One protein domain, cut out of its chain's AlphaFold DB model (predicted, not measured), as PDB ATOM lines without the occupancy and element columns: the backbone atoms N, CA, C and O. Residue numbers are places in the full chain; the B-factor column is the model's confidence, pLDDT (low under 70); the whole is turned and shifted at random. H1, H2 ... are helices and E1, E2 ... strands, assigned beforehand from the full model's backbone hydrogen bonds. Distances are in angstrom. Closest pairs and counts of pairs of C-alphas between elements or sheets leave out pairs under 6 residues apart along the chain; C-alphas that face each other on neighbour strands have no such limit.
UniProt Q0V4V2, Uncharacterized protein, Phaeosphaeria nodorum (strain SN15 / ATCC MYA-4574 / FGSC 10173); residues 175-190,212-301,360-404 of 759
ATOM      1  N   LEU A 175       2.638  -3.311 -27.844       94.81
ATOM      2  CA  LEU A 175       1.786  -3.668 -26.718       94.81
ATOM      3  C   LEU A 175       2.403  -4.855 -25.980       94.81
ATOM      4  O   LEU A 175       2.883  -5.800 -26.595       94.81
ATOM      5  N   PHE A 176       2.396  -4.804 -24.654       94.19
ATOM      6  CA  PHE A 176       2.945  -5.854 -23.808       94.19
ATOM      7  C   PHE A 176       1.967  -6.194 -22.681       94.19
ATOM      8  O   PHE A 176       1.298  -5.323 -22.125       94.19
ATOM      9  N   GLU A 177       1.914  -7.462 -22.307       93.50
ATOM     10  CA  GLU A 177       1.161  -7.954 -21.164       93.50
ATOM     11  C   GLU A 177       1.981  -7.823 -19.872       93.50
ATOM     12  O   GLU A 177       3.146  -8.229 -19.824       93.50
ATOM     13  N   TRP A 178       1.367  -7.300 -18.806       93.56
ATOM     14  CA  TRP A 178       1.907  -7.364 -17.450       93.56
ATOM     15  C   TRP A 178       1.047  -8.286 -16.577       93.56
ATOM     16  O   TRP A 178       0.087  -7.862 -15.929       93.56
ATOM     17  N   SER A 179       1.408  -9.570 -16.574       89.00
ATOM     18  CA  SER A 179       0.698 -10.647 -15.868       89.00
ATOM     19  C   SER A 179       1.034 -10.743 -14.367       89.00
ATOM     20  O   SER A 179       0.569 -11.661 -13.697       89.00
ATOM     21  N   PHE A 180       1.869  -9.846 -13.829       89.06
ATOM     22  CA  PHE A 180       2.292  -9.883 -12.424       89.06
ATOM     23  C   PHE A 180       1.316  -9.094 -11.528       89.06
ATOM     24  O   PHE A 180       0.837  -8.041 -11.956       89.06
ATOM     25  N   PRO A 181       1.009  -9.556 -10.296       87.81
ATOM     26  CA  PRO A 181       0.072  -8.866  -9.400       87.81
ATOM     27  C   PRO A 181       0.532  -7.457  -9.011       87.81
ATOM     28  O   PRO A 181      -0.263  -6.521  -9.009       87.81
ATOM     29  N   ASP A 182       1.824  -7.304  -8.724       89.69
ATOM     30  CA  ASP A 182       2.420  -6.020  -8.377       89.69
ATOM     31  C   ASP A 182       2.765  -5.229  -9.637       89.69
ATOM     32  O   ASP A 182       3.323  -5.768 -10.597       89.69
ATOM     33  N   MET A 183       2.481  -3.930  -9.628       89.56
ATOM     34  CA  MET A 183       2.907  -3.033 -10.699       89.56
ATOM     35  C   MET A 183       4.444  -2.920 -10.751       89.56
ATOM     36  O   MET A 183       5.101  -2.945  -9.706       89.56
ATOM     37  N   PRO A 184       5.050  -2.762 -11.943       87.69
ATOM     38  CA  PRO A 184       6.498  -2.628 -12.064       87.69
ATOM     39  C   PRO A 184       6.981  -1.350 -11.377       87.69
ATOM     40  O   PRO A 184       6.248  -0.374 -11.289       87.69
ATOM     41  N   SER A 185       8.241  -1.288 -10.945       85.06
ATOM     42  CA  SER A 185       8.794  -0.021 -10.448       85.06
ATOM     43  C   SER A 185       8.979   0.997 -11.598       85.06
ATOM     44  O   SER A 185       9.457   0.603 -12.670       85.06
ATOM     45  N   PRO A 186       8.664   2.298 -11.394       83.25
ATOM     46  CA  PRO A 186       8.941   3.359 -12.373       83.25
ATOM     47  C   PRO A 186      10.441   3.563 -12.644       83.25
ATOM     48  O   PRO A 186      10.834   3.965 -13.739       83.25
ATOM     49  N   THR A 187      11.282   3.310 -11.634       77.38
ATOM     50  CA  THR A 187      12.709   3.679 -11.617       77.38
ATOM     51  C   THR A 187      13.660   2.487 -11.699       77.38
ATOM     52  O   THR A 187      14.831   2.672 -12.031       77.38
ATOM     53  N   ALA A 188      13.192   1.263 -11.431       69.12
ATOM     54  CA  ALA A 188      14.040   0.078 -11.501       69.12
ATOM     55  C   ALA A 188      14.440  -0.224 -12.954       69.12
ATOM     56  O   ALA A 188      13.645  -0.741 -13.743       69.12
ATOM     57  N   ARG A 189      15.700   0.063 -13.294       67.06
ATOM     58  CA  ARG A 189      16.338  -0.442 -14.513       67.06
ATOM     59  C   ARG A 189      16.649  -1.926 -14.324       67.06
ATOM     60  O   ARG A 189      17.556  -2.275 -13.570       67.06
ATOM     61  N   ILE A 190      15.930  -2.795 -15.033       61.22
ATOM     62  CA  ILE A 190      16.363  -4.183 -15.227       61.22
ATOM     63  C   ILE A 190      17.574  -4.110 -16.155       61.22
ATOM     64  O   ILE A 190      17.414  -3.822 -17.339       61.22
ATOM     65  N   PRO A 212      10.433  -9.821 -13.215       75.75
ATOM     66  CA  PRO A 212       9.191  -9.700 -13.958       75.75
ATOM     67  C   PRO A 212       9.398  -8.790 -15.179       75.75
ATOM     68  O   PRO A 212       9.699  -7.603 -15.042       75.75
ATOM     69  N   VAL A 213       9.264  -9.358 -16.382       80.38
ATOM     70  CA  VAL A 213       9.404  -8.659 -17.672       80.38
ATOM     71  C   VAL A 213       8.052  -8.670 -18.401       80.38
ATOM     72  O   VAL A 213       7.420  -9.730 -18.441       80.38
ATOM     73  N   PRO A 214       7.592  -7.546 -18.990       87.00
ATOM     74  CA  PRO A 214       6.364  -7.525 -19.786       87.00
ATOM     75  C   PRO A 214       6.501  -8.398 -21.042       87.00
ATOM     76  O   PRO A 214       7.492  -8.267 -21.762       87.00
ATOM     77  N   ARG A 215       5.507  -9.246 -21.331       87.75
ATOM     78  CA  ARG A 215       5.502 -10.149 -22.501       87.75
ATOM     79  C   ARG A 215       4.974  -9.423 -23.736       87.75
ATOM     80  O   ARG A 215       3.937  -8.780 -23.638       87.75
ATOM     81  N   ASN A 216       5.638  -9.513 -24.886       89.56
ATOM     82  CA  ASN A 216       5.149  -8.877 -26.119       89.56
ATOM     83  C   ASN A 216       3.834  -9.531 -26.591       89.56
ATOM     84  O   ASN A 216       3.734 -10.758 -26.614       89.56
ATOM     85  N   ILE A 217       2.835  -8.727 -26.962       91.31
ATOM     86  CA  ILE A 217       1.544  -9.192 -27.494       91.31
ATOM     87  C   ILE A 217       1.185  -8.420 -28.776       91.31
ATOM     88  O   ILE A 217       1.540  -7.250 -28.904       91.31
ATOM     89  N   PRO A 218       0.464  -9.039 -29.734       91.38
ATOM     90  CA  PRO A 218       0.033  -8.361 -30.956       91.38
ATOM     91  C   PRO A 218      -0.674  -7.040 -30.650       91.38
ATOM     92  O   PRO A 218      -1.555  -6.991 -29.792       91.38
ATOM     93  N   TYR A 219      -0.323  -5.974 -31.363       93.69
ATOM     94  CA  TYR A 219      -0.940  -4.680 -31.116       93.69
ATOM     95  C   TYR A 219      -2.453  -4.715 -31.391       93.69
ATOM     96  O   TYR A 219      -2.918  -5.236 -32.410       93.69
ATOM     97  N   ALA A 220      -3.225  -4.127 -30.480       93.94
ATOM     98  CA  ALA A 220      -4.667  -4.000 -30.596       93.94
ATOM     99  C   ALA A 220      -5.118  -2.627 -30.066       93.94
ATOM    100  O   ALA A 220      -4.651  -2.209 -29.004       93.94
ATOM    101  N   PRO A 221      -6.050  -1.934 -30.747       93.94
ATOM    102  CA  PRO A 221      -6.610  -0.679 -30.259       93.94
ATOM    103  C   PRO A 221      -7.593  -0.962 -29.111       93.94
ATOM    104  O   PRO A 221      -8.786  -1.189 -29.320       93.94
ATOM    105  N   LEU A 222      -7.074  -1.022 -27.883       95.62
ATOM    106  CA  LEU A 222      -7.848  -1.317 -26.677       95.62
ATOM    107  C   LEU A 222      -8.457  -0.052 -26.054       95.62
ATOM    108  O   LEU A 222      -7.852   1.019 -26.046       95.62
ATOM    109  N   LYS A 223      -9.625  -0.212 -25.424       96.19
ATOM    110  CA  LYS A 223     -10.140   0.734 -24.425       96.19
ATOM    111  C   LYS A 223      -9.450   0.446 -23.090       96.19
ATOM    112  O   LYS A 223      -9.658  -0.619 -22.504       96.19
ATOM    113  N   VAL A 224      -8.679   1.404 -22.592       96.75
ATOM    114  CA  VAL A 224      -7.861   1.272 -21.380       96.75
ATOM    115  C   VAL A 224      -8.194   2.368 -20.372       96.75
ATOM    116  O   VAL A 224      -8.720   3.417 -20.730       96.75
ATOM    117  N   HIS A 225      -7.932   2.122 -19.093       97.62
ATOM    118  CA  HIS A 225      -8.084   3.097 -18.018       97.62
ATOM    119  C   HIS A 225      -6.706   3.400 -17.411       97.62
ATOM    120  O   HIS A 225      -5.940   2.474 -17.125       97.62
ATOM    121  N   THR A 226      -6.386   4.672 -17.179       97.75
ATOM    122  CA  THR A 226      -5.120   5.065 -16.535       97.75
ATOM    123  C   THR A 226      -4.977   4.434 -15.148       97.75
ATOM    124  O   THR A 226      -5.958   4.244 -14.426       97.75
ATOM    125  N   THR A 227      -3.761   4.048 -14.753       95.81
ATOM    126  CA  THR A 227      -3.562   3.291 -13.504       95.81
ATOM    127  C   THR A 227      -3.820   4.135 -12.264       95.81
ATOM    128  O   THR A 227      -4.372   3.600 -11.300       95.81
ATOM    129  N   SER A 228      -3.474   5.426 -12.296       95.56
ATOM    130  CA  SER A 228      -3.585   6.340 -11.154       95.56
ATOM    131  C   SER A 228      -4.925   7.080 -11.158       95.56
ATOM    132  O   SER A 228      -5.675   6.976 -10.193       95.56
ATOM    133  N   THR A 229      -5.278   7.767 -12.255       96.88
ATOM    134  CA  THR A 229      -6.507   8.589 -12.326       96.88
ATOM    135  C   THR A 229      -7.775   7.832 -12.743       96.88
ATOM    136  O   THR A 229      -8.861   8.398 -12.664       96.88
ATOM    137  N   LYS A 230      -7.669   6.564 -13.174       96.62
ATOM    138  CA  LYS A 230      -8.777   5.735 -13.709       96.62
ATOM    139  C   LYS A 230      -9.530   6.365 -14.891       96.62
ATOM    140  O   LYS A 230     -10.657   5.983 -15.203       96.62
ATOM    141  N   GLU A 231      -8.886   7.301 -15.575       97.25
ATOM    142  CA  GLU A 231      -9.405   8.001 -16.741       97.25
ATOM    143  C   GLU A 231      -9.491   7.038 -17.931       97.25
ATOM    144  O   GLU A 231      -8.543   6.305 -18.216       97.25
ATOM    145  N   LYS A 232     -10.633   7.019 -18.620       97.56
ATOM    146  CA  LYS A 232     -10.877   6.150 -19.776       97.56
ATOM    147  C   LYS A 232     -10.253   6.758 -21.035       97.56
ATOM    148  O   LYS A 232     -10.701   7.813 -21.471       97.56
ATOM    149  N   LEU A 233      -9.336   6.022 -21.654       96.81
ATOM    150  CA  LEU A 233      -8.645   6.363 -22.897       96.81
ATOM    151  C   LEU A 233      -8.810   5.244 -23.943       96.81
ATOM    152  O   LEU A 233      -9.098   4.087 -23.610       96.81
ATOM    153  N   PHE A 234      -8.583   5.572 -25.208       96.25
ATOM    154  CA  PHE A 234      -8.480   4.620 -26.311       96.25
ATOM    155  C   PHE A 234      -7.056   4.599 -26.877       96.25
ATOM    156  O   PHE A 234      -6.487   5.644 -27.201       96.25
ATOM    157  N   LEU A 235      -6.472   3.405 -27.015       96.31
ATOM    158  CA  LEU A 235      -5.193   3.249 -27.709       96.31
ATOM    159  C   LEU A 235      -5.356   3.578 -29.210       96.31
ATOM    160  O   LEU A 235      -6.421   3.295 -29.776       96.31
ATOM    161  N   PRO A 236      -4.333   4.141 -29.881       94.38
ATOM    162  CA  PRO A 236      -4.429   4.492 -31.295       94.38
ATOM    163  C   PRO A 236      -4.698   3.291 -32.208       94.38
ATOM    164  O   PRO A 236      -4.509   2.138 -31.818       94.38
ATOM    165  N   GLY A 237      -5.145   3.569 -33.434       89.75
ATOM    166  CA  GLY A 237      -5.469   2.554 -34.441       89.75
ATOM    167  C   GLY A 237      -6.962   2.255 -34.617       89.75
ATOM    168  O   GLY A 237      -7.342   1.666 -35.624       89.75
ATOM    169  N   GLN A 238      -7.844   2.680 -33.697       86.56
ATOM    170  CA  GLN A 238      -9.298   2.468 -33.850       86.56
ATOM    171  C   GLN A 238      -9.925   3.352 -34.944       86.56
ATOM    172  O   GLN A 238     -10.887   2.943 -35.592       86.56
ATOM    173  N   THR A 239      -9.398   4.563 -35.134       84.44
ATOM    174  CA  THR A 239      -9.894   5.574 -36.086       84.44
ATOM    175  C   THR A 239      -9.164   5.557 -37.432       84.44
ATOM    176  O   THR A 239      -9.433   6.400 -38.285       84.44
ATOM    177  N   TYR A 240      -8.234   4.620 -37.631       86.62
ATOM    178  CA  TYR A 240      -7.455   4.526 -38.862       86.62
ATOM    179  C   TYR A 240      -8.319   4.024 -40.040       86.62
ATOM    180  O   TYR A 240      -9.239   3.223 -39.836       86.62
ATOM    181  N   PRO A 241      -8.035   4.444 -41.290       82.88
ATOM    182  CA  PRO A 241      -8.780   3.994 -42.461       82.88
ATOM    183  C   PRO A 241      -8.692   2.481 -42.702       82.88
ATOM    184  O   PRO A 241      -7.656   1.865 -42.439       82.88
ATOM    185  N   PRO A 242      -9.721   1.872 -43.321       78.12
ATOM    186  CA  PRO A 242      -9.658   0.482 -43.758       78.12
ATOM    187  C   PRO A 242      -8.449   0.218 -44.670       78.12
ATOM    188  O   PRO A 242      -8.342   0.786 -45.760       78.12
ATOM    189  N   GLY A 243      -7.563  -0.684 -44.243       79.50
ATOM    190  CA  GLY A 243      -6.331  -1.052 -44.952       79.50
ATOM    191  C   GLY A 243      -5.045  -0.546 -44.292       79.50
ATOM    192  O   GLY A 243      -3.985  -1.077 -44.598       79.50
ATOM    193  N   VAL A 244      -5.137   0.402 -43.356       84.69
ATOM    194  CA  VAL A 244      -4.015   0.804 -42.498       84.69
ATOM    195  C   VAL A 244      -3.980  -0.122 -41.278       84.69
ATOM    196  O   VAL A 244      -5.020  -0.375 -40.662       84.69
ATOM    197  N   ASN A 245      -2.810  -0.662 -40.929       86.81
ATOM    198  CA  ASN A 245      -2.678  -1.513 -39.742       86.81
ATOM    199  C   ASN A 245      -2.787  -0.669 -38.454       86.81
ATOM    200  O   ASN A 245      -2.328   0.470 -38.440       86.81
ATOM    201  N   PRO A 246      -3.371  -1.189 -37.357       90.69
ATOM    202  CA  PRO A 246      -3.608  -0.395 -36.148       90.69
ATOM    203  C   PRO A 246      -2.322  -0.001 -35.400       90.69
ATOM    204  O   PRO A 246      -2.346   0.963 -34.643       90.69
ATOM    205  N   ASP A 247      -1.223  -0.728 -35.607       92.19
ATOM    206  CA  ASP A 247       0.121  -0.452 -35.082       92.19
ATOM    207  C   ASP A 247       0.911   0.576 -35.904       92.19
ATOM    208  O   ASP A 247       2.012   0.970 -35.508       92.19
ATOM    209  N   PHE A 248       0.368   1.008 -37.046       91.88
ATOM    210  CA  PHE A 248       1.040   1.921 -37.956       91.88
ATOM    211  C   PHE A 248       1.308   3.282 -37.309       91.88
ATOM    212  O   PHE A 248       0.434   3.897 -36.687       91.88
ATOM    213  N   VAL A 249       2.519   3.779 -37.543       91.44
ATOM    214  CA  VAL A 249       2.943   5.140 -37.234       91.44
ATOM    215  C   VAL A 249       3.598   5.718 -38.493       91.44
ATOM    216  O   VAL A 249       4.384   5.012 -39.127       91.44
ATOM    217  N   PRO A 250       3.285   6.964 -38.892       90.56
ATOM    218  CA  PRO A 250       3.930   7.593 -40.038       90.56
ATOM    219  C   PRO A 250       5.458   7.647 -39.904       90.56
ATOM    220  O   PRO A 250       5.986   8.020 -38.861       90.56
ATOM    221  N   LEU A 251       6.177   7.361 -40.989       89.94
ATOM    222  CA  LEU A 251       7.610   7.642 -41.054       89.94
ATOM    223  C   LEU A 251       7.828   9.165 -41.103       89.94
ATOM    224  O   LEU A 251       7.154   9.882 -41.848       89.94
ATOM    225  N   LEU A 252       8.776   9.656 -40.309       89.25
ATOM    226  CA  LEU A 252       9.143  11.066 -40.211       89.25
ATOM    227  C   LEU A 252      10.465  11.323 -40.943       89.25
ATOM    228  O   LEU A 252      11.388  10.515 -40.894       89.25
ATOM    229  N   SER A 253      10.590  12.473 -41.609       89.25
ATOM    230  CA  SER A 253      11.892  12.891 -42.141       89.25
ATOM    231  C   SER A 253      12.827  13.313 -40.997       89.25
ATOM    232  O   SER A 253      12.326  13.877 -40.020       89.25
ATOM    233  N   PRO A 254      14.162  13.146 -41.113       89.00
ATOM    234  CA  PRO A 254      15.114  13.575 -40.079       89.00
ATOM    235  C   PRO A 254      14.913  15.034 -39.645       89.00
ATOM    236  O   PRO A 254      14.777  15.318 -38.460       89.00
ATOM    237  N   ARG A 255      14.690  15.945 -40.608       89.12
ATOM    238  CA  ARG A 255      14.320  17.349 -40.346       89.12
ATOM    239  C   ARG A 255      13.074  17.494 -39.462       89.12
ATOM    240  O   ARG A 255      13.025  18.384 -38.625       89.12
ATOM    241  N   THR A 256      12.062  16.638 -39.626       92.12
ATOM    242  CA  THR A 256      10.858  16.653 -38.773       92.12
ATOM    243  C   THR A 256      11.170  16.163 -37.354       92.12
ATOM    244  O   THR A 256      10.579  16.676 -36.405       92.12
ATOM    245  N   ARG A 257      12.109  15.216 -37.195       93.12
ATOM    246  CA  ARG A 257      12.574  14.715 -35.888       93.12
ATOM    247  C   ARG A 257      13.364  15.779 -35.121       93.12
ATOM    248  O   ARG A 257      12.982  16.127 -34.005       93.12
ATOM    249  N   HIS A 258      14.385  16.374 -35.742       91.19
ATOM    250  CA  HIS A 258      15.181  17.446 -35.125       91.19
ATOM    251  C   HIS A 258      14.346  18.706 -34.840       91.19
ATOM    252  O   HIS A 258      14.490  19.319 -33.779       91.19
ATOM    253  N   ALA A 259      13.399  19.056 -35.720       93.12
ATOM    254  CA  ALA A 259      12.452  20.137 -35.451       93.12
ATOM    255  C   ALA A 259      11.584  19.832 -34.213       93.12
ATOM    256  O   ALA A 259      11.427  20.692 -33.348       93.12
ATOM    257  N   ALA A 260      11.078  18.598 -34.070       95.25
ATOM    258  CA  ALA A 260      10.290  18.196 -32.903       95.25
ATOM    259  C   ALA A 260      11.096  18.240 -31.589       95.25
ATOM    260  O   ALA A 260      10.555  18.698 -30.584       95.25
ATOM    261  N   ARG A 261      12.388  17.874 -31.596       93.50
ATOM    262  CA  ARG A 261      13.293  18.103 -30.448       93.50
ATOM    263  C   ARG A 261      13.400  19.568 -30.048       93.50
ATOM    264  O   ARG A 261      13.437  19.889 -28.871       93.50
ATOM    265  N   ASN A 262      13.381  20.471 -31.018       94.69
ATOM    266  CA  ASN A 262      13.417  21.911 -30.780       94.69
ATOM    267  C   ASN A 262      12.028  22.510 -30.466       94.69
ATOM    268  O   ASN A 262      11.841  23.723 -30.520       94.69
ATOM    269  N   GLY A 263      11.014  21.685 -30.179       95.06
ATOM    270  CA  GLY A 263       9.639  22.145 -29.956       95.06
ATOM    271  C   GLY A 263       8.974  22.761 -31.194       95.06
ATOM    272  O   GLY A 263       7.955  23.446 -31.086       95.06
ATOM    273  N   VAL A 264       9.533  22.535 -32.389       94.44
ATOM    274  CA  VAL A 264       9.026  23.034 -33.672       94.44
ATOM    275  C   VAL A 264       8.335  21.904 -34.429       94.44
ATOM    276  O   VAL A 264       8.924  21.141 -35.194       94.44
ATOM    277  N   LEU A 265       7.026  21.809 -34.238       93.50
ATOM    278  CA  LEU A 265       6.208  20.806 -34.905       93.50
ATOM    279  C   LEU A 265       5.965  21.173 -36.376       93.50
ATOM    280  O   LEU A 265       5.241  22.115 -36.701       93.50
ATOM    281  N   SER A 266       6.568  20.402 -37.282       91.12
ATOM    282  CA  SER A 266       6.519  20.618 -38.733       91.12
ATOM    283  C   SER A 266       6.109  19.347 -39.495       91.12
ATOM    284  O   SER A 266       5.882  18.293 -38.898       91.12
ATOM    285  N   GLY A 267       5.931  19.453 -40.818       89.25
ATOM    286  CA  GLY A 267       5.567  18.316 -41.674       89.25
ATOM    287  C   GLY A 267       4.315  17.570 -41.192       89.25
ATOM    288  O   GLY A 267       3.272  18.184 -40.953       89.25
ATOM    289  N   VAL A 268       4.446  16.250 -41.023       89.44
ATOM    290  CA  VAL A 268       3.402  15.352 -40.495       89.44
ATOM    291  C   VAL A 268       2.982  15.744 -39.073       89.44
ATOM    292  O   VAL A 268       1.800  15.690 -38.740       89.44
ATOM    293  N   LEU A 269       3.925  16.193 -38.238       93.94
ATOM    294  CA  LEU A 269       3.683  16.504 -36.829       93.94
ATOM    295  C   LEU A 269       3.060  17.888 -36.583       93.94
ATOM    296  O   LEU A 269       2.763  18.200 -35.438       93.94
ATOM    297  N   ARG A 270       2.819  18.715 -37.613       91.44
ATOM    298  CA  ARG A 270       2.441  20.144 -37.480       91.44
ATOM    299  C   ARG A 270       1.299  20.457 -36.496       91.44
ATOM    300  O   ARG A 270       1.287  21.537 -35.916       91.44
ATOM    301  N   LYS A 271       0.324  19.553 -36.336       90.50
ATOM    302  CA  LYS A 271      -0.820  19.709 -35.408       90.50
ATOM    303  C   LYS A 271      -0.772  18.775 -34.194       90.50
ATOM    304  O   LYS A 271      -1.743  18.707 -33.447       90.50
ATOM    305  N   ALA A 272       0.314  18.024 -34.028       95.88
ATOM    306  CA  ALA A 272       0.551  17.230 -32.834       95.88
ATOM    307  C   ALA A 272       0.793  18.141 -31.616       95.88
ATOM    308  O   ALA A 272       0.819  19.367 -31.710       95.88
ATOM    309  N   THR A 273       0.977  17.520 -30.461       97.38
ATOM    310  CA  THR A 273       1.355  18.173 -29.208       97.38
ATOM    311  C   THR A 273       2.511  17.403 -28.592       97.38
ATOM    312  O   THR A 273       2.526  16.172 -28.665       97.38
ATOM    313  N   ILE A 274       3.486  18.114 -28.022       98.12
ATOM    314  CA  ILE A 274       4.546  17.500 -27.220       98.12
ATOM    315  C   ILE A 274       4.143  17.616 -25.754       98.12
ATOM    316  O   ILE A 274       3.775  18.689 -25.282       98.12
ATOM    317  N   GLU A 275       4.190  16.498 -25.041       98.06
ATOM    318  CA  GLU A 275       3.763  16.368 -23.653       98.06
ATOM    319  C   GLU A 275       4.905  15.764 -22.830       98.06
ATOM    320  O   GLU A 275       5.496  14.752 -23.215       98.06
ATOM    321  N   ARG A 276       5.223  16.361 -21.675       98.00
ATOM    322  CA  ARG A 276       6.251  15.815 -20.774       98.00
ATOM    323  C   ARG A 276       5.780  14.492 -20.171       98.00
ATOM    324  O   ARG A 276       4.627  14.378 -19.740       98.00
ATOM    325  N   ALA A 277       6.675  13.514 -20.041       96.94
ATOM    326  CA  ALA A 277       6.346  12.252 -19.380       96.94
ATOM    327  C   ALA A 277       5.965  12.427 -17.905       96.94
ATOM    328  O   ALA A 277       5.142  11.671 -17.396       96.94
ATOM    329  N   SER A 278       6.486  13.455 -17.232       96.56
ATOM    330  CA  SER A 278       6.090  13.824 -15.867       96.56
ATOM    331  C   SER A 278       4.597  14.163 -15.740       96.56
ATOM    332  O   SER A 278       3.971  13.775 -14.756       96.56
ATOM    333  N   THR A 279       3.994  14.808 -16.745       97.06
ATOM    334  CA  THR A 279       2.545  15.083 -16.792       97.06
ATOM    335  C   THR A 279       1.746  13.793 -16.964       97.06
ATOM    336  O   THR A 279       0.737  13.574 -16.295       97.06
ATOM    337  N   TRP A 280       2.222  12.886 -17.819       97.62
ATOM    338  CA  TRP A 280       1.610  11.569 -17.983       97.62
ATOM    339  C   TRP A 280       1.750  10.687 -16.735       97.62
ATOM    340  O   TRP A 280       0.814   9.953 -16.416       97.62
ATOM    341  N   ALA A 281       2.857  10.804 -15.994       96.69
ATOM    342  CA  ALA A 281       3.139  10.021 -14.788       96.69
ATOM    343  C   ALA A 281       2.152  10.302 -13.638       96.69
ATOM    344  O   ALA A 281       1.916   9.442 -12.790       96.69
ATOM    345  N   GLN A 282       1.528  11.486 -13.636       97.12
ATOM    346  CA  GLN A 282       0.438  11.837 -12.718       97.12
ATOM    347  C   GLN A 282      -0.850  11.053 -13.028       97.12
ATOM    348  O   GLN A 282      -1.612  10.720 -12.121       97.12
ATOM    349  N   ARG A 283      -1.095  10.734 -14.308       97.12
ATOM    350  CA  ARG A 283      -2.294  10.020 -14.782       97.12
ATOM    351  C   ARG A 283      -2.114   8.508 -14.708       97.12
ATOM    352  O   ARG A 283      -2.992   7.801 -14.209       97.12
ATOM    353  N   THR A 284      -0.988   8.009 -15.210       97.12
ATOM    354  CA  THR A 284      -0.702   6.582 -15.385       97.12
ATOM    355  C   THR A 284       0.769   6.292 -15.115       97.12
ATOM    356  O   THR A 284       1.611   7.175 -15.228       97.12
ATOM    357  N   GLN A 285       1.109   5.056 -14.776       95.75
ATOM    358  CA  GLN A 285       2.487   4.716 -14.452       95.75
ATOM    359  C   GLN A 285       3.380   4.637 -15.699       95.75
ATOM    360  O   GLN A 285       3.007   4.018 -16.695       95.75
ATOM    361  N   ILE A 286       4.578   5.224 -15.623       95.38
ATOM    362  CA  ILE A 286       5.567   5.243 -16.711       95.38
ATOM    363  C   ILE A 286       6.925   4.754 -16.212       95.38
ATOM    364  O   ILE A 286       7.354   5.100 -15.112       95.38
ATOM    365  N   GLN A 287       7.623   3.986 -17.047       92.38
ATOM    366  CA  GLN A 287       9.040   3.672 -16.870       92.38
ATOM    367  C   GLN A 287       9.900   4.643 -17.687       92.38
ATOM    368  O   GLN A 287      10.070   4.481 -18.892       92.38
ATOM    369  N   GLY A 288      10.479   5.651 -17.026       90.12
ATOM    370  CA  GLY A 288      11.231   6.719 -17.707       90.12
ATOM    371  C   GLY A 288      12.450   6.240 -18.509       90.12
ATOM    372  O   GLY A 288      12.883   6.920 -19.428       90.12
ATOM    373  N   TRP A 289      12.987   5.052 -18.207       87.56
ATOM    374  CA  TRP A 289      14.163   4.491 -18.882       87.56
ATOM    375  C   TRP A 289      13.865   3.735 -20.189       87.56
ATOM    376  O   TRP A 289      14.806   3.395 -20.897       87.56
ATOM    377  N   ASN A 290      12.594   3.444 -20.496       88.88
ATOM    378  CA  ASN A 290      12.170   2.742 -21.720       88.88
ATOM    379  C   ASN A 290      10.844   3.266 -22.314       88.88
ATOM    380  O   ASN A 290      10.250   2.604 -23.160       88.88
ATOM    381  N   ALA A 291      10.349   4.402 -21.812       93.00
ATOM    382  CA  ALA A 291       9.107   5.069 -22.205       93.00
ATOM    383  C   ALA A 291       7.799   4.252 -22.118       93.00
ATOM    384  O   ALA A 291       6.753   4.721 -22.572       93.00
ATOM    385  N   ARG A 292       7.806   3.064 -21.500       93.75
ATOM    386  CA  ARG A 292       6.603   2.230 -21.361       93.75
ATOM    387  C   ARG A 292       5.562   2.888 -20.466       93.75
ATOM    388  O   ARG A 292       5.859   3.256 -19.328       93.75
ATOM    389  N   MET A 293       4.329   2.952 -20.962       97.19
ATOM    390  CA  MET A 293       3.151   3.468 -20.271       97.19
ATOM    391  C   MET A 293       2.257   2.296 -19.857       97.19
ATOM    392  O   MET A 293       1.811   1.519 -20.699       97.19
ATOM    393  N   PHE A 294       1.969   2.152 -18.568       97.12
ATOM    394  CA  PHE A 294       1.143   1.062 -18.052       97.12
ATOM    395  C   PHE A 294      -0.283   1.548 -17.821       97.12
ATOM    396  O   PHE A 294      -0.500   2.585 -17.192       97.12
ATOM    397  N   PHE A 295      -1.257   0.783 -18.309       97.69
ATOM    398  CA  PHE A 295      -2.685   1.060 -18.201       97.69
ATOM    399  C   PHE A 295      -3.433  -0.154 -17.638       97.69
ATOM    400  O   PHE A 295      -3.105  -1.297 -17.944       97.69
ATOM    401  N   SER A 296      -4.480   0.084 -16.855       96.62
ATOM    402  CA  SER A 296      -5.425  -0.963 -16.451       96.62
ATOM    403  C   SER A 296      -6.461  -1.218 -17.552       96.62
ATOM    404  O   SER A 296      -6.844  -0.303 -18.281       96.62
ATOM    405  N   LEU A 297      -6.937  -2.454 -17.696       94.81
ATOM    406  CA  LEU A 297      -8.004  -2.765 -18.653       94.81
ATOM    407  C   LEU A 297      -9.368  -2.269 -18.148       94.81
ATOM    408  O   LEU A 297      -9.659  -2.332 -16.954       94.81
ATOM    409  N   ALA A 298     -10.245  -1.840 -19.063       91.06
ATOM    410  CA  ALA A 298     -11.648  -1.570 -18.726       91.06
ATOM    411  C   ALA A 298     -12.321  -2.833 -18.130       91.06
ATOM    412  O   ALA A 298     -11.921  -3.933 -18.521       91.06
ATOM    413  N   PRO A 299     -13.316  -2.724 -17.221       89.88
ATOM    414  CA  PRO A 299     -13.943  -3.871 -16.545       89.88
ATOM    415  C   PRO A 299     -14.372  -5.015 -17.481       89.88
ATOM    416  O   PRO A 299     -14.718  -4.768 -18.638       89.88
ATOM    417  N   ARG A 300     -14.326  -6.260 -16.978       91.44
ATOM    418  CA  ARG A 300     -14.704  -7.474 -17.728       91.44
ATOM    419  C   ARG A 300     -16.139  -7.349 -18.241       91.44
ATOM    420  O   ARG A 300     -17.013  -6.867 -17.523       91.44
ATOM    421  N   ASN A 301     -16.386  -7.813 -19.462       90.81
ATOM    422  CA  ASN A 301     -17.739  -7.902 -19.991       90.81
ATOM    423  C   ASN A 301     -18.327  -9.287 -19.692       90.81
ATOM    424  O   ASN A 301     -18.110 -10.233 -20.446       90.81
ATOM    425  N   PRO A 360      -4.550  -9.632 -17.341       92.81
ATOM    426  CA  PRO A 360      -3.332  -9.036 -16.818       92.81
ATOM    427  C   PRO A 360      -3.661  -7.828 -15.936       92.81
ATOM    428  O   PRO A 360      -4.570  -7.052 -16.250       92.81
ATOM    429  N   THR A 361      -2.896  -7.646 -14.857       91.75
ATOM    430  CA  THR A 361      -3.015  -6.498 -13.941       91.75
ATOM    431  C   THR A 361      -2.915  -5.175 -14.697       91.75
ATOM    432  O   THR A 361      -3.663  -4.231 -14.432       91.75
ATOM    433  N   ALA A 362      -2.009  -5.122 -15.677       95.06
ATOM    434  CA  ALA A 362      -1.866  -3.996 -16.583       95.06
ATOM    435  C   ALA A 362      -1.514  -4.443 -18.007       95.06
ATOM    436  O   ALA A 362      -0.938  -5.506 -18.244       95.06
ATOM    437  N   VAL A 363      -1.815  -3.575 -18.964       96.12
ATOM    438  CA  VAL A 363      -1.269  -3.620 -20.316       96.12
ATOM    439  C   VAL A 363      -0.275  -2.475 -20.460       96.12
ATOM    440  O   VAL A 363      -0.550  -1.332 -20.098       96.12
ATOM    441  N   CYS A 364       0.903  -2.803 -20.967       95.50
ATOM    442  CA  CYS A 364       2.004  -1.891 -21.210       95.50
ATOM    443  C   CYS A 364       1.975  -1.457 -22.677       95.50
ATOM    444  O   CYS A 364       2.230  -2.251 -23.578       95.50
ATOM    445  N   TYR A 365       1.688  -0.186 -22.911       97.00
ATOM    446  CA  TYR A 365       1.767   0.456 -24.212       97.00
ATOM    447  C   TYR A 365       3.139   1.110 -24.394       97.00
ATOM    448  O   TYR A 365       3.672   1.727 -23.469       97.00
ATOM    449  N   LEU A 366       3.702   0.983 -25.592       95.88
ATOM    450  CA  LEU A 366       4.929   1.650 -26.004       95.88
ATOM    451  C   LEU A 366       4.645   2.378 -27.330       95.88
ATOM    452  O   LEU A 366       4.338   1.701 -28.320       95.88
ATOM    453  N   PRO A 367       4.711   3.726 -27.371       96.56
ATOM    454  CA  PRO A 367       4.662   4.469 -28.629       96.56
ATOM    455  C   PRO A 367       5.857   4.107 -29.532       96.56
ATOM    456  O   PRO A 367       6.781   3.419 -29.100       96.56
ATOM    457  N   ALA A 368       5.880   4.580 -30.777       95.31
ATOM    458  CA  ALA A 368       7.072   4.466 -31.619       95.31
ATOM    459  C   ALA A 368       8.226   5.315 -31.058       95.31
ATOM    460  O   ALA A 368       7.993   6.381 -30.488       95.31
ATOM    461  N   TYR A 369       9.474   4.890 -31.255       94.19
ATOM    462  CA  TYR A 369      10.600   5.792 -30.996       94.19
ATOM    463  C   TYR A 369      10.659   6.854 -32.096       94.19
ATOM    464  O   TYR A 369      10.457   6.524 -33.266       94.19
ATOM    465  N   LEU A 370      10.909   8.118 -31.745       92.88
ATOM    466  CA  LEU A 370      11.015   9.191 -32.735       92.88
ATOM    467  C   LEU A 370      12.187   8.924 -33.693       92.88
ATOM    468  O   LEU A 370      12.007   8.973 -34.909       92.88
ATOM    469  N   ASP A 371      13.347   8.548 -33.151       86.62
ATOM    470  CA  ASP A 371      14.623   8.445 -33.875       86.62
ATOM    471  C   ASP A 371      14.948   7.003 -34.266       86.62
ATOM    472  O   ASP A 371      16.069   6.515 -34.156       86.62
ATOM    473  N   TYR A 372      13.924   6.281 -34.718       77.12
ATOM    474  CA  TYR A 372      14.092   4.940 -35.267       77.12
ATOM    475  C   TYR A 372      15.193   4.920 -36.349       77.12
ATOM    476  O   TYR A 372      15.268   5.806 -37.209       77.12
ATOM    477  N   GLY A 373      16.031   3.884 -36.315       64.50
ATOM    478  CA  GLY A 373      17.131   3.696 -37.265       64.50
ATOM    479  C   GLY A 373      18.390   4.534 -37.013       64.50
ATOM    480  O   GLY A 373      19.325   4.410 -37.797       64.50
ATOM    481  N   GLU A 374      18.443   5.352 -35.961       68.81
ATOM    482  CA  GLU A 374      19.707   5.879 -35.424       68.81
ATOM    483  C   GLU A 374      20.238   4.886 -34.374       68.81
ATOM    484  O   GLU A 374      19.460   4.347 -33.579       68.81
ATOM    485  N   GLU A 375      21.539   4.577 -34.398       57.97
ATOM    486  CA  GLU A 375      22.140   3.699 -33.387       57.97
ATOM    487  C   GLU A 375      22.200   4.425 -32.036       57.97
ATOM    488  O   GLU A 375      22.565   5.596 -31.950       57.97
ATOM    489  N   GLU A 376      21.806   3.733 -30.964       57.41
ATOM    490  CA  GLU A 376      21.650   4.305 -29.619       57.41
ATOM    491  C   GLU A 376      23.030   4.449 -28.928       57.41
ATOM    492  O   GLU A 376      23.322   3.806 -27.921       57.41
ATOM    493  N   GLU A 377      23.917   5.270 -29.507       46.19
ATOM    494  CA  GLU A 377      25.290   5.500 -29.021       46.19
ATOM    495  C   GLU A 377      25.358   6.355 -27.742       46.19
ATOM    496  O   GLU A 377      26.396   6.409 -27.066       46.19
ATOM    497  N   SER A 378      24.271   7.046 -27.385       53.41
ATOM    498  CA  SER A 378      24.291   8.004 -26.285       53.41
ATOM    499  C   SER A 378      24.419   7.296 -24.926       53.41
ATOM    500  O   SER A 378      23.598   6.492 -24.487       53.41
ATOM    501  N   LYS A 379      25.472   7.644 -24.174       56.81
ATOM    502  CA  LYS A 379      25.698   7.183 -22.783       56.81
ATOM    503  C   LYS A 379      24.738   7.846 -21.781       56.81
ATOM    504  O   LYS A 379      24.997   7.863 -20.573       56.81
ATOM    505  N   GLU A 380      23.663   8.441 -22.278       63.75
ATOM    506  CA  GLU A 380      22.823   9.371 -21.553       63.75
ATOM    507  C   GLU A 380      21.884   8.673 -20.574       63.75
ATOM    508  O   GLU A 380      21.514   7.496 -20.661       63.75
ATOM    509  N   ARG A 381      21.492   9.421 -19.547       77.19
ATOM    510  CA  ARG A 381      20.639   8.890 -18.492       77.19
ATOM    511  C   ARG A 381      19.179   9.053 -18.890       77.19
ATOM    512  O   ARG A 381      18.533   9.972 -18.407       77.19
ATOM    513  N   HIS A 382      18.647   8.102 -19.667       88.56
ATOM    514  CA  HIS A 382      17.195   7.963 -19.888       88.56
ATOM    515  C   HIS A 382      16.450   7.980 -18.543       88.56
ATOM    516  O   HIS A 382      16.599   7.063 -17.718       88.56
ATOM    517  N   ARG A 383      15.702   9.051 -18.301       90.12
ATOM    518  CA  ARG A 383      14.997   9.352 -17.055       90.12
ATOM    519  C   ARG A 383      13.571   9.801 -17.375       90.12
ATOM    520  O   ARG A 383      13.170   9.867 -18.530       90.12
ATOM    521  N   LEU A 384      12.773  10.063 -16.341       93.06
ATOM    522  CA  LEU A 384      11.410  10.558 -16.527       93.06
ATOM    523  C   LEU A 384      11.387  12.062 -16.840       93.06
ATOM    524  O   LEU A 384      10.473  12.528 -17.514       93.06
ATOM    525  N   GLU A 385      12.379  12.819 -16.361       93.94
ATOM    526  CA  GLU A 385      12.418  14.279 -16.500       93.94
ATOM    527  C   GLU A 385      12.779  14.732 -17.921       93.94
ATOM    528  O   GLU A 385      12.277  15.761 -18.361       93.94
ATOM    529  N   ASN A 386      13.603  13.955 -18.638       94.38
ATOM    530  CA  ASN A 386      14.007  14.223 -20.021       94.38
ATOM    531  C   ASN A 386      13.233  13.395 -21.062       94.38
ATOM    532  O   ASN A 386      13.612  13.393 -22.227       94.38
ATOM    533  N   LEU A 387      12.176  12.677 -20.666       95.88
ATOM    534  CA  LEU A 387      11.324  11.907 -21.578       95.88
ATOM    535  C   LEU A 387      10.122  12.745 -22.036       95.88
ATOM    536  O   LEU A 387       9.344  13.255 -21.220       95.88
ATOM    537  N   PHE A 388       9.924  12.808 -23.350       97.94
ATOM    538  CA  PHE A 388       8.830  13.525 -23.991       97.94
ATOM    539  C   PHE A 388       8.039  12.602 -24.915       97.94
ATOM    540  O   PHE A 388       8.558  11.650 -25.499       97.94
ATOM    541  N   PHE A 389       6.751  12.901 -25.039       98.25
ATOM    542  CA  PHE A 389       5.796  12.154 -25.841       98.25
ATOM    543  C   PHE A 389       5.159  13.067 -26.890       98.25
ATOM    544  O   PHE A 389       4.811  14.205 -26.587       98.25
ATOM    545  N   VAL A 390       4.957  12.566 -28.111       97.94
ATOM    546  CA  VAL A 390       4.301  13.305 -29.202       97.94
ATOM    547  C   VAL A 390       2.934  12.692 -29.487       97.94
ATOM    548  O   VAL A 390       2.838  11.535 -29.904       97.94
ATOM    549  N   ARG A 391       1.863  13.463 -29.281       96.75
ATOM    550  CA  ARG A 391       0.468  13.026 -29.432       96.75
ATOM    551  C   ARG A 391      -0.224  13.755 -30.579       96.75
ATOM    552  O   ARG A 391      -0.279  14.984 -30.592       96.75
ATOM    553  N   PHE A 392      -0.763  13.000 -31.538       94.94
ATOM    554  CA  PHE A 392      -1.589  13.551 -32.614       94.94
ATOM    555  C   PHE A 392      -2.936  14.078 -32.086       94.94
ATOM    556  O   PHE A 392      -3.461  13.559 -31.094       94.94
ATOM    557  N   PRO A 393      -3.520  15.102 -32.737       91.69
ATOM    558  CA  PRO A 393      -4.786  15.681 -32.313       91.69
ATOM    559  C   PRO A 393      -5.930  14.677 -32.505       91.69
ATOM    560  O   PRO A 393      -5.956  13.916 -33.469       91.69
ATOM    561  N   GLY A 394      -6.885  14.668 -31.573       89.19
ATOM    562  CA  GLY A 394      -7.997  13.708 -31.576       89.19
ATOM    563  C   GLY A 394      -7.632  12.290 -31.114       89.19
ATOM    564  O   GLY A 394      -8.503  11.422 -31.110       89.19
ATOM    565  N   CYS A 395      -6.386  12.044 -30.700       93.44
ATOM    566  CA  CYS A 395      -5.966  10.786 -30.089       93.44
ATOM    567  C   CYS A 395      -5.735  10.950 -28.585       93.44
ATOM    568  O   CYS A 395      -5.122  11.925 -28.146       93.44
ATOM    569  N   ASP A 396      -6.177   9.973 -27.795       96.25
ATOM    570  CA  ASP A 396      -6.079  10.029 -26.332       96.25
ATOM    571  C   ASP A 396      -4.653   9.794 -25.817       96.25
ATOM    572  O   ASP A 396      -4.281  10.334 -24.779       96.25
ATOM    573  N   VAL A 397      -3.854   8.998 -26.540       96.69
ATOM    574  CA  VAL A 397      -2.537   8.487 -26.113       96.69
ATOM    575  C   VAL A 397      -1.452   8.852 -27.154       96.69
ATOM    576  O   VAL A 397      -1.767   8.942 -28.348       96.69
ATOM    577  N   PRO A 398      -0.189   9.117 -26.750       97.50
ATOM    578  CA  PRO A 398       0.870   9.558 -27.665       97.50
ATOM    579  C   PRO A 398       1.286   8.501 -28.689       97.50
ATOM    580  O   PRO A 398       1.160   7.317 -28.423       97.50
ATOM    581  N   HIS A 399       1.802   8.928 -29.844       96.12
ATOM    582  CA  HIS A 399       2.236   8.039 -30.935       96.12
ATOM    583  C   HIS A 399       3.753   7.886 -31.034       96.12
ATOM    584  O   HIS A 399       4.208   6.822 -31.447       96.12
ATOM    585  N   TYR A 400       4.517   8.906 -30.630       97.44
ATOM    586  CA  TYR A 400       5.976   8.825 -30.539       97.44
ATOM    587  C   TYR A 400       6.461   9.158 -29.130       97.44
ATOM    588  O   TYR A 400       5.769   9.849 -28.376       97.44
ATOM    589  N   TYR A 401       7.671   8.717 -28.808       96.94
ATOM    590  CA  TYR A 401       8.434   9.154 -27.644       96.94
ATOM    591  C   TYR A 401       9.891   9.435 -28.026       96.94
ATOM    592  O   TYR A 401      10.401   8.860 -28.988       96.94
ATOM    593  N   PHE A 402      10.556  10.299 -27.264       95.56
ATOM    594  CA  PHE A 402      11.993  10.562 -27.371       95.56
ATOM    595  C   PHE A 402      12.548  11.096 -26.048       95.56
ATOM    596  O   PHE A 402      11.796  11.637 -25.231       95.56
ATOM    597  N   TRP A 403      13.857  10.962 -25.847       94.12
ATOM    598  CA  TRP A 403      14.568  11.651 -24.771       94.12
ATOM    599  C   TRP A 403      15.304  12.873 -25.319       94.12
ATOM    600  O   TRP A 403      15.815  12.821 -26.438       94.12
ATOM    601  N   THR A 404      15.368  13.944 -24.528       93.19
ATOM    602  CA  THR A 404      16.298  15.051 -24.784       93.19
ATOM    603  C   THR A 404      17.667  14.764 -24.179       93.19
ATOM    604  O   THR A 404      17.765  14.297 -23.035       93.19
TER     605      THR A 404
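This is residues 175 to 190, 212 to 301 and 360 to 404 of the 759 residues of an uncharacterized protein of Phaeosphaeria nodorum (strain SN15 / ATCC MYA-4574 / FGSC 10173) (UniProt Q0V4V2). Amid little regular structure, H2 bridges two antiparallel sheets: E5 E9 E10 in that order, which H1 only grazes, and a strongly twisted, branched sheet of the seven other strands. Of 151 printed residues, 56 lie in ten named strands and two named helices, following E4 and E5. The mixed domain is compact, radius of gyration of the C-alphas 15.2 A, spanning 44 by 41 by 25 A.

E1, residues 175 to 178, pairs with E8, residues 362 to 366; N 176 and O 364 are 2.8 A apart. E7, residues 292 to 297, lies on the other side of E8. H2, residues 277 to 283, has 1 of 3 O i to N i+4 and 4 of 4 O i to N i+3 pairs within hydrogen-bond range.

E1 starts at C-alpha 175 (1.786, -3.668, -26.718); E8 ends at C-alpha 366 (4.929, 1.650, -26.004).

Cuts after 190 and 301 leave C-alpha gaps of 9.1 A and 14.8 A. Residues 188 to 190 and 373 to 380 have pLDDT under 70.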